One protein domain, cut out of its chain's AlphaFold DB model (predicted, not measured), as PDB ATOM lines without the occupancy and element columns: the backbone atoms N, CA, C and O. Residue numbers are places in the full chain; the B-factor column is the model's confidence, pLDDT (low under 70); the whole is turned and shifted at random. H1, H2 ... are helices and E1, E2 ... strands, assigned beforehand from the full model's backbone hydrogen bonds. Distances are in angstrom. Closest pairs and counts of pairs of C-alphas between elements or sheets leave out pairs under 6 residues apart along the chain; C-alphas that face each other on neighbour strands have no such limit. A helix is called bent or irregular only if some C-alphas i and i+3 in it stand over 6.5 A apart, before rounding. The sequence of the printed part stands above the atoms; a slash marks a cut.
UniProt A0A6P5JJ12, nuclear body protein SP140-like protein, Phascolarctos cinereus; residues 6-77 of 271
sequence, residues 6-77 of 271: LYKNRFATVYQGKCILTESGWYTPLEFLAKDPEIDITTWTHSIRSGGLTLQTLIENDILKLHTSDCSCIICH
ATOM      1  N   LEU A   6     144.814 119.624 113.113       92.31
ATOM      2  CA  LEU A   6     144.128 119.835 114.387       92.31
ATOM      3  C   LEU A   6     142.832 119.013 114.453       92.31
ATOM      4  O   LEU A   6     141.967 119.146 113.587       92.31
ATOM      5  N   TYR A   7     142.686 118.220 115.510       90.81
ATOM      6  CA  TYR A   7     141.526 117.385 115.808       90.81
ATOM      7  C   TYR A   7     140.740 117.987 116.967       90.81
ATOM      8  O   TYR A   7     141.088 117.845 118.138       90.81
ATOM      9  N   LYS A   8     139.652 118.676 116.616       89.38
ATOM     10  CA  LYS A   8     138.739 119.346 117.555       89.38
ATOM     11  C   LYS A   8     138.268 118.429 118.687       89.38
ATOM     12  O   LYS A   8     138.171 118.872 119.821       89.38
ATOM     13  N   ASN A   9     137.932 117.183 118.371       86.12
ATOM     14  CA  ASN A   9     137.387 116.204 119.315       86.12
ATOM     15  C   ASN A   9     138.395 115.775 120.391       86.12
ATOM     16  O   ASN A   9     137.979 115.313 121.445       86.12
ATOM     17  N   ARG A  10     139.695 115.953 120.133       87.94
ATOM     18  CA  ARG A  10     140.775 115.703 121.093       87.94
ATOM     19  C   ARG A  10     141.229 116.958 121.834       87.94
ATOM     20  O   ARG A  10     142.099 116.871 122.695       87.94
ATOM     21  N   PHE A  11     140.707 118.131 121.468       89.38
ATOM     22  CA  PHE A  11     141.094 119.393 122.088       89.38
ATOM     23  C   PHE A  11     140.484 119.479 123.487       89.38
ATOM     24  O   PHE A  11     139.266 119.533 123.615       89.38
ATOM     25  N   ALA A  12     141.332 119.486 124.518       85.81
ATOM     26  CA  ALA A  12     140.903 119.565 125.908       85.81
ATOM     27  C   ALA A  12     141.533 120.767 126.624       85.81
ATOM     28  O   ALA A  12     141.003 121.875 126.537       85.81
ATOM     29  N   THR A  13     142.651 120.577 127.326       80.50
ATOM     30  CA  THR A  13     143.406 121.677 127.954       80.50
ATOM     31  C   THR A  13     144.745 121.860 127.238       80.50
ATOM     32  O   THR A  13     145.084 121.109 126.332       80.50
ATOM     33  N   VAL A  14     145.550 122.850 127.625       72.19
ATOM     34  CA  VAL A  14     146.886 123.025 127.022       72.19
ATOM     35  C   VAL A  14     147.841 121.857 127.329       72.19
ATOM     36  O   VAL A  14     148.758 121.597 126.553       72.19
ATOM     37  N   TYR A  15     147.604 121.141 128.436       76.38
ATOM     38  CA  TYR A  15     148.422 120.017 128.907       76.38
ATOM     39  C   TYR A  15     147.799 118.646 128.621       76.38
ATOM     40  O   TYR A  15     148.471 117.634 128.784       76.38
ATOM     41  N   GLN A  16     146.516 118.604 128.256       79.69
ATOM     42  CA  GLN A  16     145.734 117.375 128.118       79.69
ATOM     43  C   GLN A  16     145.067 117.324 126.750       79.69
ATOM     44  O   GLN A  16     144.628 118.349 126.236       79.69
ATOM     45  N   GLY A  17     144.930 116.123 126.195       84.62
ATOM     46  CA  GLY A  17     144.350 115.928 124.870       84.62
ATOM     47  C   GLY A  17     145.358 116.187 123.758       84.62
ATOM     48  O   GLY A  17     145.643 117.324 123.373       84.62
ATOM     49  N   LYS A  18     145.899 115.099 123.209       90.12
ATOM     50  CA  LYS A  18     146.802 115.165 122.063       90.12
ATOM     51  C   LYS A  18     146.005 115.448 120.796       90.12
ATOM     52  O   LYS A  18     145.572 114.537 120.101       90.12
ATOM     53  N   CYS A  19     145.754 116.723 120.531       91.00
ATOM     54  CA  CYS A  19     144.853 117.171 119.475       91.00
ATOM     55  C   CYS A  19     145.546 117.552 118.163       91.00
ATOM     56  O   CYS A  19     144.861 117.895 117.202       91.00
ATOM     57  N   ILE A  20     146.877 117.542 118.101       92.19
ATOM     58  CA  ILE A  20     147.639 117.917 116.906       92.19
ATOM     59  C   ILE A  20     148.372 116.685 116.388       92.19
ATOM     60  O   ILE A  20     149.285 116.188 117.040       92.19
ATOM     61  N   LEU A  21     147.999 116.212 115.202       91.81
ATOM     62  CA  LEU A  21     148.695 115.121 114.521       91.81
ATOM     63  C   LEU A  21     149.723 115.693 113.545       91.81
ATOM     64  O   LEU A  21     149.363 116.440 112.629       91.81
ATOM     65  N   THR A  22     150.989 115.322 113.708       91.00
ATOM     66  CA  THR A  22     152.057 115.582 112.730       91.00
ATOM     67  C   THR A  22     152.574 114.267 112.153       91.00
ATOM     68  O   THR A  22     152.168 113.187 112.578       91.00
ATOM     69  N   GLU A  23     153.523 114.330 111.217       86.12
ATOM     70  CA  GLU A  23     154.229 113.135 110.719       86.12
ATOM     71  C   GLU A  23     154.936 112.339 111.830       86.12
ATOM     72  O   GLU A  23     155.189 111.148 111.684       86.12
ATOM     73  N   SER A  24     155.244 112.994 112.951       87.56
ATOM     74  CA  SER A  24     155.954 112.413 114.090       87.56
ATOM     75  C   SER A  24     155.026 111.847 115.171       87.56
ATOM     76  O   SER A  24     155.532 111.287 116.138       87.56
ATOM     77  N   GLY A  25     153.703 112.004 115.040       89.38
ATOM     78  CA  GLY A  25     152.724 111.500 116.008       89.38
ATOM     79  C   GLY A  25     151.790 112.568 116.571       89.38
ATOM     80  O   GLY A  25     151.623 113.647 115.992       89.38
ATOM     81  N   TRP A  26     151.153 112.229 117.689       91.81
ATOM     82  CA  TRP A  26     150.148 113.047 118.356       91.81
ATOM     83  C   TRP A  26     150.768 113.949 119.428       91.81
ATOM     84  O   TRP A  26     151.601 113.519 120.226       91.81
ATOM     85  N   TYR A  27     150.326 115.205 119.461       91.44
ATOM     86  CA  TYR A  27     150.835 116.237 120.360       91.44
ATOM     87  C   TYR A  27     149.704 117.041 120.990       91.44
ATOM     88  O   TYR A  27     148.712 117.386 120.338       91.44
ATOM     89  N   THR A  28     149.885 117.398 122.253       91.56
ATOM     90  CA  THR A  28     149.178 118.517 122.883       91.56
ATOM     91  C   THR A  28     149.633 119.847 122.259       91.56
ATOM     92  O   THR A  28     150.710 119.917 121.650       91.56
ATOM     93  N   PRO A  29     148.864 120.942 122.415       91.19
ATOM     94  CA  PRO A  29     149.296 122.267 121.977       91.19
ATOM     95  C   PRO A  29     150.676 122.665 122.521       91.19
ATOM     96  O   PRO A  29     151.489 123.225 121.788       91.19
ATOM     97  N   LEU A  30     150.965 122.336 123.783       89.88
ATOM     98  CA  LEU A  30     152.243 122.666 124.406       89.88
ATOM     99  C   LEU A  30     153.406 121.860 123.824       89.88
ATOM    100  O   LEU A  30     154.420 122.446 123.453       89.88
ATOM    101  N   GLU A  31     153.261 120.537 123.714       91.38
ATOM    102  CA  GLU A  31     154.307 119.682 123.135       91.38
ATOM    103  C   GLU A  31     154.604 120.073 121.682       91.38
ATOM    104  O   GLU A  31     155.754 120.034 121.248       91.38
ATOM    105  N   PHE A  32     153.577 120.481 120.930       91.25
ATOM    106  CA  PHE A  32     153.745 120.954 119.560       91.25
ATOM    107  C   PHE A  32     154.595 122.230 119.484       91.25
ATOM    108  O   PHE A  32     155.455 122.334 118.608       91.25
ATOM    109  N   LEU A  33     154.391 123.178 120.405       89.75
ATOM    110  CA  LEU A  33     155.188 124.409 120.479       89.75
ATOM    111  C   LEU A  33     156.596 124.171 121.013       89.75
ATOM    112  O   LEU A  33     157.534 124.775 120.509       89.75
ATOM    113  N   ALA A  34     156.761 123.256 121.969       88.19
ATOM    114  CA  ALA A  34     158.058 122.926 122.562       88.19
ATOM    115  C   ALA A  34     159.082 122.380 121.546       88.19
ATOM    116  O   ALA A  34     160.275 122.325 121.840       88.19
ATOM    117  N   LYS A  35     158.642 122.001 120.338       84.94
ATOM    118  CA  LYS A  35     159.527 121.648 119.218       84.94
ATOM    119  C   LYS A  35     160.312 122.835 118.652       84.94
ATOM    120  O   LYS A  35     161.275 122.611 117.923       84.94
ATOM    121  N   ASP A  36     159.890 124.064 118.933       84.62
ATOM    122  CA  ASP A  36     160.517 125.294 118.454       84.62
ATOM    123  C   ASP A  36     160.951 126.144 119.666       84.62
ATOM    124  O   ASP A  36     160.103 126.755 120.320       84.62
ATOM    125  N   PRO A  37     162.252 126.161 120.020       80.88
ATOM    126  CA  PRO A  37     162.727 126.776 121.261       80.88
ATOM    127  C   PRO A  37     162.611 128.305 121.269       80.88
ATOM    128  O   PRO A  37     162.761 128.916 122.325       80.88
ATOM    129  N   GLU A  38     162.359 128.931 120.116       83.81
ATOM    130  CA  GLU A  38     162.204 130.384 119.996       83.81
ATOM    131  C   GLU A  38     160.775 130.860 120.309       83.81
ATOM    132  O   GLU A  38     160.547 132.063 120.453       83.81
ATOM    133  N   ILE A  39     159.803 129.946 120.426       83.00
ATOM    134  CA  ILE A  39     158.403 130.305 120.674       83.00
ATOM    135  C   ILE A  39     158.116 130.396 122.175       83.00
ATOM    136  O   ILE A  39     158.301 129.445 122.933       83.00
ATOM    137  N   ASP A  40     157.549 131.529 122.589       83.44
ATOM    138  CA  ASP A  40     156.997 131.697 123.930       83.44
ATOM    139  C   ASP A  40     155.724 130.852 124.112       83.44
ATOM    140  O   ASP A  40     154.629 131.207 123.660       83.44
ATOM    141  N   ILE A  41     155.873 129.735 124.825       82.00
ATOM    142  CA  ILE A  41     154.795 128.798 125.157       82.00
ATOM    143  C   ILE A  41     153.656 129.430 125.972       82.00
ATOM    144  O   ILE A  41     152.542 128.903 125.964       82.00
ATOM    145  N   THR A  42     153.880 130.561 126.649       83.44
ATOM    146  CA  THR A  42     152.817 131.244 127.410       83.44
ATOM    147  C   THR A  42     151.767 131.873 126.492       83.44
ATOM    148  O   THR A  42     150.612 132.030 126.884       83.44
ATOM    149  N   THR A  43     152.125 132.133 125.230       84.94
ATOM    150  CA  THR A  43     151.248 132.715 124.199       84.94
ATOM    151  C   THR A  43     150.629 131.665 123.272       84.94
ATOM    152  O   THR A  43     150.203 131.976 122.156       84.94
ATOM    153  N   TRP A  44     150.564 130.402 123.710       86.62
ATOM    154  CA  TRP A  44     150.227 129.255 122.860       86.62
ATOM    155  C   TRP A  44     148.941 129.413 122.033       86.62
ATOM    156  O   TRP A  44     148.909 128.999 120.871       86.62
ATOM    157  N   THR A  45     147.902 130.052 122.586       87.56
ATOM    158  CA  THR A  45     146.628 130.269 121.884       87.56
ATOM    159  C   THR A  45     146.766 131.205 120.681       87.56
ATOM    160  O   THR A  45     146.008 131.076 119.721       87.56
ATOM    161  N   HIS A  46     147.740 132.117 120.689       89.88
ATOM    162  CA  HIS A  46     148.026 133.046 119.593       89.88
ATOM    163  C   HIS A  46     149.076 132.508 118.612       89.88
ATOM    164  O   HIS A  46     149.059 132.876 117.433       89.88
ATOM    165  N   SER A  47     149.961 131.631 119.089       89.38
ATOM    166  CA  SER A  47     151.085 131.084 118.319       89.38
ATOM    167  C   SER A  47     150.677 129.952 117.375       89.38
ATOM    168  O   SER A  47     151.208 129.850 116.268       89.38
ATOM    169  N   ILE A  48     149.704 129.121 117.761       90.62
ATOM    170  CA  ILE A  48     149.197 128.045 116.900       90.62
ATOM    171  C   ILE A  48     148.055 128.571 116.030       90.62
ATOM    172  O   ILE A  48     147.114 129.198 116.523       90.62
ATOM    173  N   ARG A  49     148.117 128.274 114.726       92.44
ATOM    174  CA  ARG A  49     147.099 128.659 113.744       92.44
ATOM    175  C   ARG A  49     146.546 127.450 112.999       92.44
ATOM    176  O   ARG A  49     147.306 126.590 112.568       92.44
ATOM    177  N   SER A  50     145.233 127.427 112.789       92.75
ATOM    178  CA  SER A  50     144.534 126.450 111.949       92.75
ATOM    179  C   SER A  50     143.679 127.193 110.924       92.75
ATOM    180  O   SER A  50     142.891 128.068 111.280       92.75
ATOM    181  N   GLY A  51     143.898 126.920 109.634       89.38
ATOM    182  CA  GLY A  51     143.245 127.663 108.547       89.38
ATOM    183  C   GLY A  51     143.536 129.173 108.562       89.38
ATOM    184  O   GLY A  51     142.700 129.962 108.140       89.38
ATOM    185  N   GLY A  52     144.690 129.589 109.098       91.44
ATOM    186  CA  GLY A  52     145.087 130.998 109.251       91.44
ATOM    187  C   GLY A  52     144.589 131.687 110.533       91.44
ATOM    188  O   GLY A  52     145.172 132.697 110.940       91.44
ATOM    189  N   LEU A  53     143.587 131.121 111.211       94.56
ATOM    190  CA  LEU A  53     143.041 131.629 112.476       94.56
ATOM    191  C   LEU A  53     143.827 131.087 113.669       94.56
ATOM    192  O   LEU A  53     144.238 129.930 113.655       94.56
ATOM    193  N   THR A  54     144.040 131.904 114.702       94.62
ATOM    194  CA  THR A  54     144.705 131.452 115.935       94.62
ATOM    195  C   THR A  54     143.784 130.541 116.746       94.62
ATOM    196  O   THR A  54     142.559 130.650 116.641       94.62
ATOM    197  N   LEU A  55     144.342 129.665 117.589       92.94
ATOM    198  CA  LEU A  55     143.517 128.869 118.508       92.94
ATOM    199  C   LEU A  55     142.670 129.760 119.424       92.94
ATOM    200  O   LEU A  55     141.523 129.416 119.672       92.94
ATOM    201  N   GLN A  56     143.184 130.923 119.845       93.94
ATOM    202  CA  GLN A  56     142.425 131.923 120.605       93.94
ATOM    203  C   GLN A  56     141.133 132.303 119.872       93.94
ATOM    204  O   GLN A  56     140.049 132.184 120.434       93.94
ATOM    205  N   THR A  57     141.236 132.683 118.594       95.19
ATOM    206  CA  THR A  57     140.069 133.038 117.779       95.19
ATOM    207  C   THR A  57     139.115 131.855 117.619       95.19
ATOM    208  O   THR A  57     137.901 132.039 117.620       95.19
ATOM    209  N   LEU A  58     139.625 130.628 117.495       94.75
ATOM    210  CA  LEU A  58     138.775 129.437 117.399       94.75
ATOM    211  C   LEU A  58     138.053 129.115 118.715       94.75
ATOM    212  O   LEU A  58     136.920 128.639 118.671       94.75
ATOM    213  N   ILE A  59     138.682 129.383 119.860       93.19
ATOM    214  CA  ILE A  59     138.076 129.232 121.190       93.19
ATOM    215  C   ILE A  59     136.992 130.295 121.403       93.19
ATOM    216  O   ILE A  59     135.874 129.967 121.788       93.19
ATOM    217  N   GLU A  60     137.285 131.559 121.088       94.56
ATOM    218  CA  GLU A  60     136.339 132.679 121.220       94.56
ATOM    219  C   GLU A  60     135.082 132.505 120.355       94.56
ATOM    220  O   GLU A  60     133.997 132.916 120.755       94.56
ATOM    221  N   ASN A  61     135.213 131.861 119.190       94.31
ATOM    222  CA  ASN A  61     134.089 131.551 118.302       94.31
ATOM    223  C   ASN A  61     133.405 130.199 118.615       94.31
ATOM    224  O   ASN A  61     132.622 129.721 117.795       94.31
ATOM    225  N   ASP A  62     133.708 129.561 119.756       90.50
ATOM    226  CA  ASP A  62     133.165 128.253 120.191       90.50
ATOM    227  C   ASP A  62     133.388 127.108 119.172       90.50
ATOM    228  O   ASP A  62     132.706 126.077 119.176       90.50
ATOM    229  N   ILE A  63     134.375 127.263 118.280       92.06
ATOM    230  CA  ILE A  63     134.784 126.225 117.324       92.06
ATOM    231  C   ILE A  63     135.584 125.147 118.063       92.06
ATOM    232  O   ILE A  63     135.342 123.949 117.861       92.06
ATOM    233  N   LEU A  64     136.507 125.580 118.929       91.88
ATOM    234  CA  LEU A  64     137.232 124.751 119.892       91.88
ATOM    235  C   LEU A  64     136.712 125.040 121.297       91.88
ATOM    236  O   LEU A  64     136.574 126.197 121.678       91.88
ATOM    237  N   LYS A  65     136.460 123.994 122.083       88.31
ATOM    238  CA  LYS A  65     135.971 124.141 123.457       88.31
ATOM    239  C   LYS A  65     137.087 123.786 124.418       88.31
ATOM    240  O   LYS A  65     137.515 122.639 124.448       88.31
ATOM    241  N   LEU A  66     137.568 124.769 125.173       87.94
ATOM    242  CA  LEU A  66     138.537 124.510 126.230       87.94
ATOM    243  C   LEU A  66     137.828 123.793 127.379       87.94
ATOM    244  O   LEU A  66     136.779 124.240 127.845       87.94
ATOM    245  N   HIS A  67     138.402 122.685 127.826       88.19
ATOM    246  CA  HIS A  67     137.880 121.966 128.979       88.19
ATOM    247  C   HIS A  67     138.245 122.704 130.273       88.19
ATOM    248  O   HIS A  67     139.335 123.265 130.404       88.19
ATOM    249  N   THR A  68     137.322 122.718 131.232       85.44
ATOM    250  CA  THR A  68     137.538 123.308 132.557       85.44
ATOM    251  C   THR A  68     138.324 122.355 133.462       85.44
ATOM    252  O   THR A  68     138.474 121.169 133.175       85.44
ATOM    253  N   SER A  69     138.858 122.859 134.575       78.25
ATOM    254  CA  SER A  69     139.644 122.045 135.518       78.25
ATOM    255  C   SER A  69     138.846 120.926 136.206       78.25
ATOM    256  O   SER A  69     139.439 120.007 136.757       78.25
ATOM    257  N   ASP A  70     137.515 121.004 136.196       82.25
ATOM    258  CA  ASP A  70     136.565 120.059 136.798       82.25
ATOM    259  C   ASP A  70     135.946 119.075 135.780       82.25
ATOM    260  O   ASP A  70     134.935 118.437 136.062       82.25
ATOM    261  N   CYS A  71     136.541 118.944 134.591       83.75
ATOM    262  CA  CYS A  71     135.889 118.410 133.393       83.75
ATOM    263  C   CYS A  71     135.335 116.968 133.413       83.75
ATOM    264  O   CYS A  71     134.559 116.682 132.534       83.75
ATOM    265  N   SER A  72     135.644 116.010 134.271       82.94
ATOM    266  CA  SER A  72     135.157 114.601 134.229       82.94
ATOM    267  C   SER A  72     135.209 113.790 132.902       82.94
ATOM    268  O   SER A  72     134.802 112.630 132.915       82.94
ATOM    269  N   CYS A  73     135.653 114.326 131.758       81.94
ATOM    270  CA  CYS A  73     135.720 113.577 130.497       81.94
ATOM    271  C   CYS A  73     136.952 112.667 130.439       81.94
ATOM    272  O   CYS A  73     137.956 112.937 131.100       81.94
ATOM    273  N   ILE A  74     136.902 111.646 129.575       77.50
ATOM    274  CA  ILE A  74     137.993 110.677 129.436       77.50
ATOM    275  C   ILE A  74     139.317 111.358 129.077       77.50
ATOM    276  O   ILE A  74     140.320 111.046 129.675       77.50
ATOM    277  N   ILE A  75     139.325 112.391 128.229       80.31
ATOM    278  CA  ILE A  75     140.564 113.077 127.815       80.31
ATOM    279  C   ILE A  75     141.244 113.810 128.989       80.31
ATOM    280  O   ILE A  75     142.454 114.026 128.971       80.31
ATOM    281  N   CYS A  76     140.474 114.240 129.992       79.75
ATOM    282  CA  CYS A  76     140.980 115.009 131.131       79.75
ATOM    283  C   CYS A  76     141.194 114.171 132.398       79.75
ATOM    284  O   CYS A  76     141.912 114.631 133.285       79.75
ATOM    285  N   HIS A  77     140.544 113.009 132.520       72.56
ATOM    286  CA  HIS A  77     140.471 112.258 133.779       72.56
ATOM    287  C   HIS A  77     140.667 110.748 133.650       72.56
ATOM    288  O   HIS A  77     140.993 110.120 134.656       72.56
TER     289      HIS A  77
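Overview. This is residues 6 to 77 of the 271 residues of the protein "nuclear body protein SP140-like protein" of Phascolarctos cinereus (UniProt A0A6P5JJ12). A small hairpin of two short strands, E1 and E2, starts an open arc of short pieces that continues through helices H1, H2 and H3; the long stretch 61 to 73 then leads to H4, away from the other helices. The 72 printed residues hold two named strands followed by four named helices, a mixed class, with under half of the residues in named elements. The sheet E1 - E2 is antiparallel. The whole is compact and rounded, with a radius of gyration of the C-alphas of 11.8 A and spans of 34 by 26 by 22 A.

Along the chain. E1, residues 20 to 22, begins at C-alpha 20 (147.639, 117.917, 116.906). E2 is residues 25 to 27. H1, residues 29 to 34, is 8.8 A long; H2, residues 41 to 47, 8.1 A; H3, residues 55 to 60, 8.6 A. H4, residues 74 to 77, ends at C-alpha 77 (140.471, 112.258, 133.779).

Arrangement. In the hairpin E1 and E2, N 20 and O 27 are 2.9 A apart and N 27 and O 20 2.8 A, within hydrogen-bond range. The closest C-alphas of E1 and H1, Ile 20 and Pro 29, are 6.9 A apart. H1 and H2 touch, closest at the C-alphas of Leu 33 and Ile 41, 6.4 A, at a steep tilt of 59 degrees, opposite ways. H2 and H3 touch, closest at the C-alphas of Thr 45 and Gln 56, 4.7 A, the same way at a steep tilt of 68 degrees, only just short of about perpendicular. H2 is irregular: C-alphas 42 and 45 are 8.4 A apart. Every O i to N i+4 pair is within hydrogen-bond range in H1 and H3, but 1 of 3 in H2, beside 3 of 4 O i to N i+3 pairs; H4 is too short for an O i to N i+4 pair. H3 and H4 are apart.

Size, cuts and confidence. The farthest C-alphas, Glu 38 and Ser 72, are 34.4 A apart. The printed part has no cut; the link from H3 to H4 is long. No printed residue is under 70 in pLDDT.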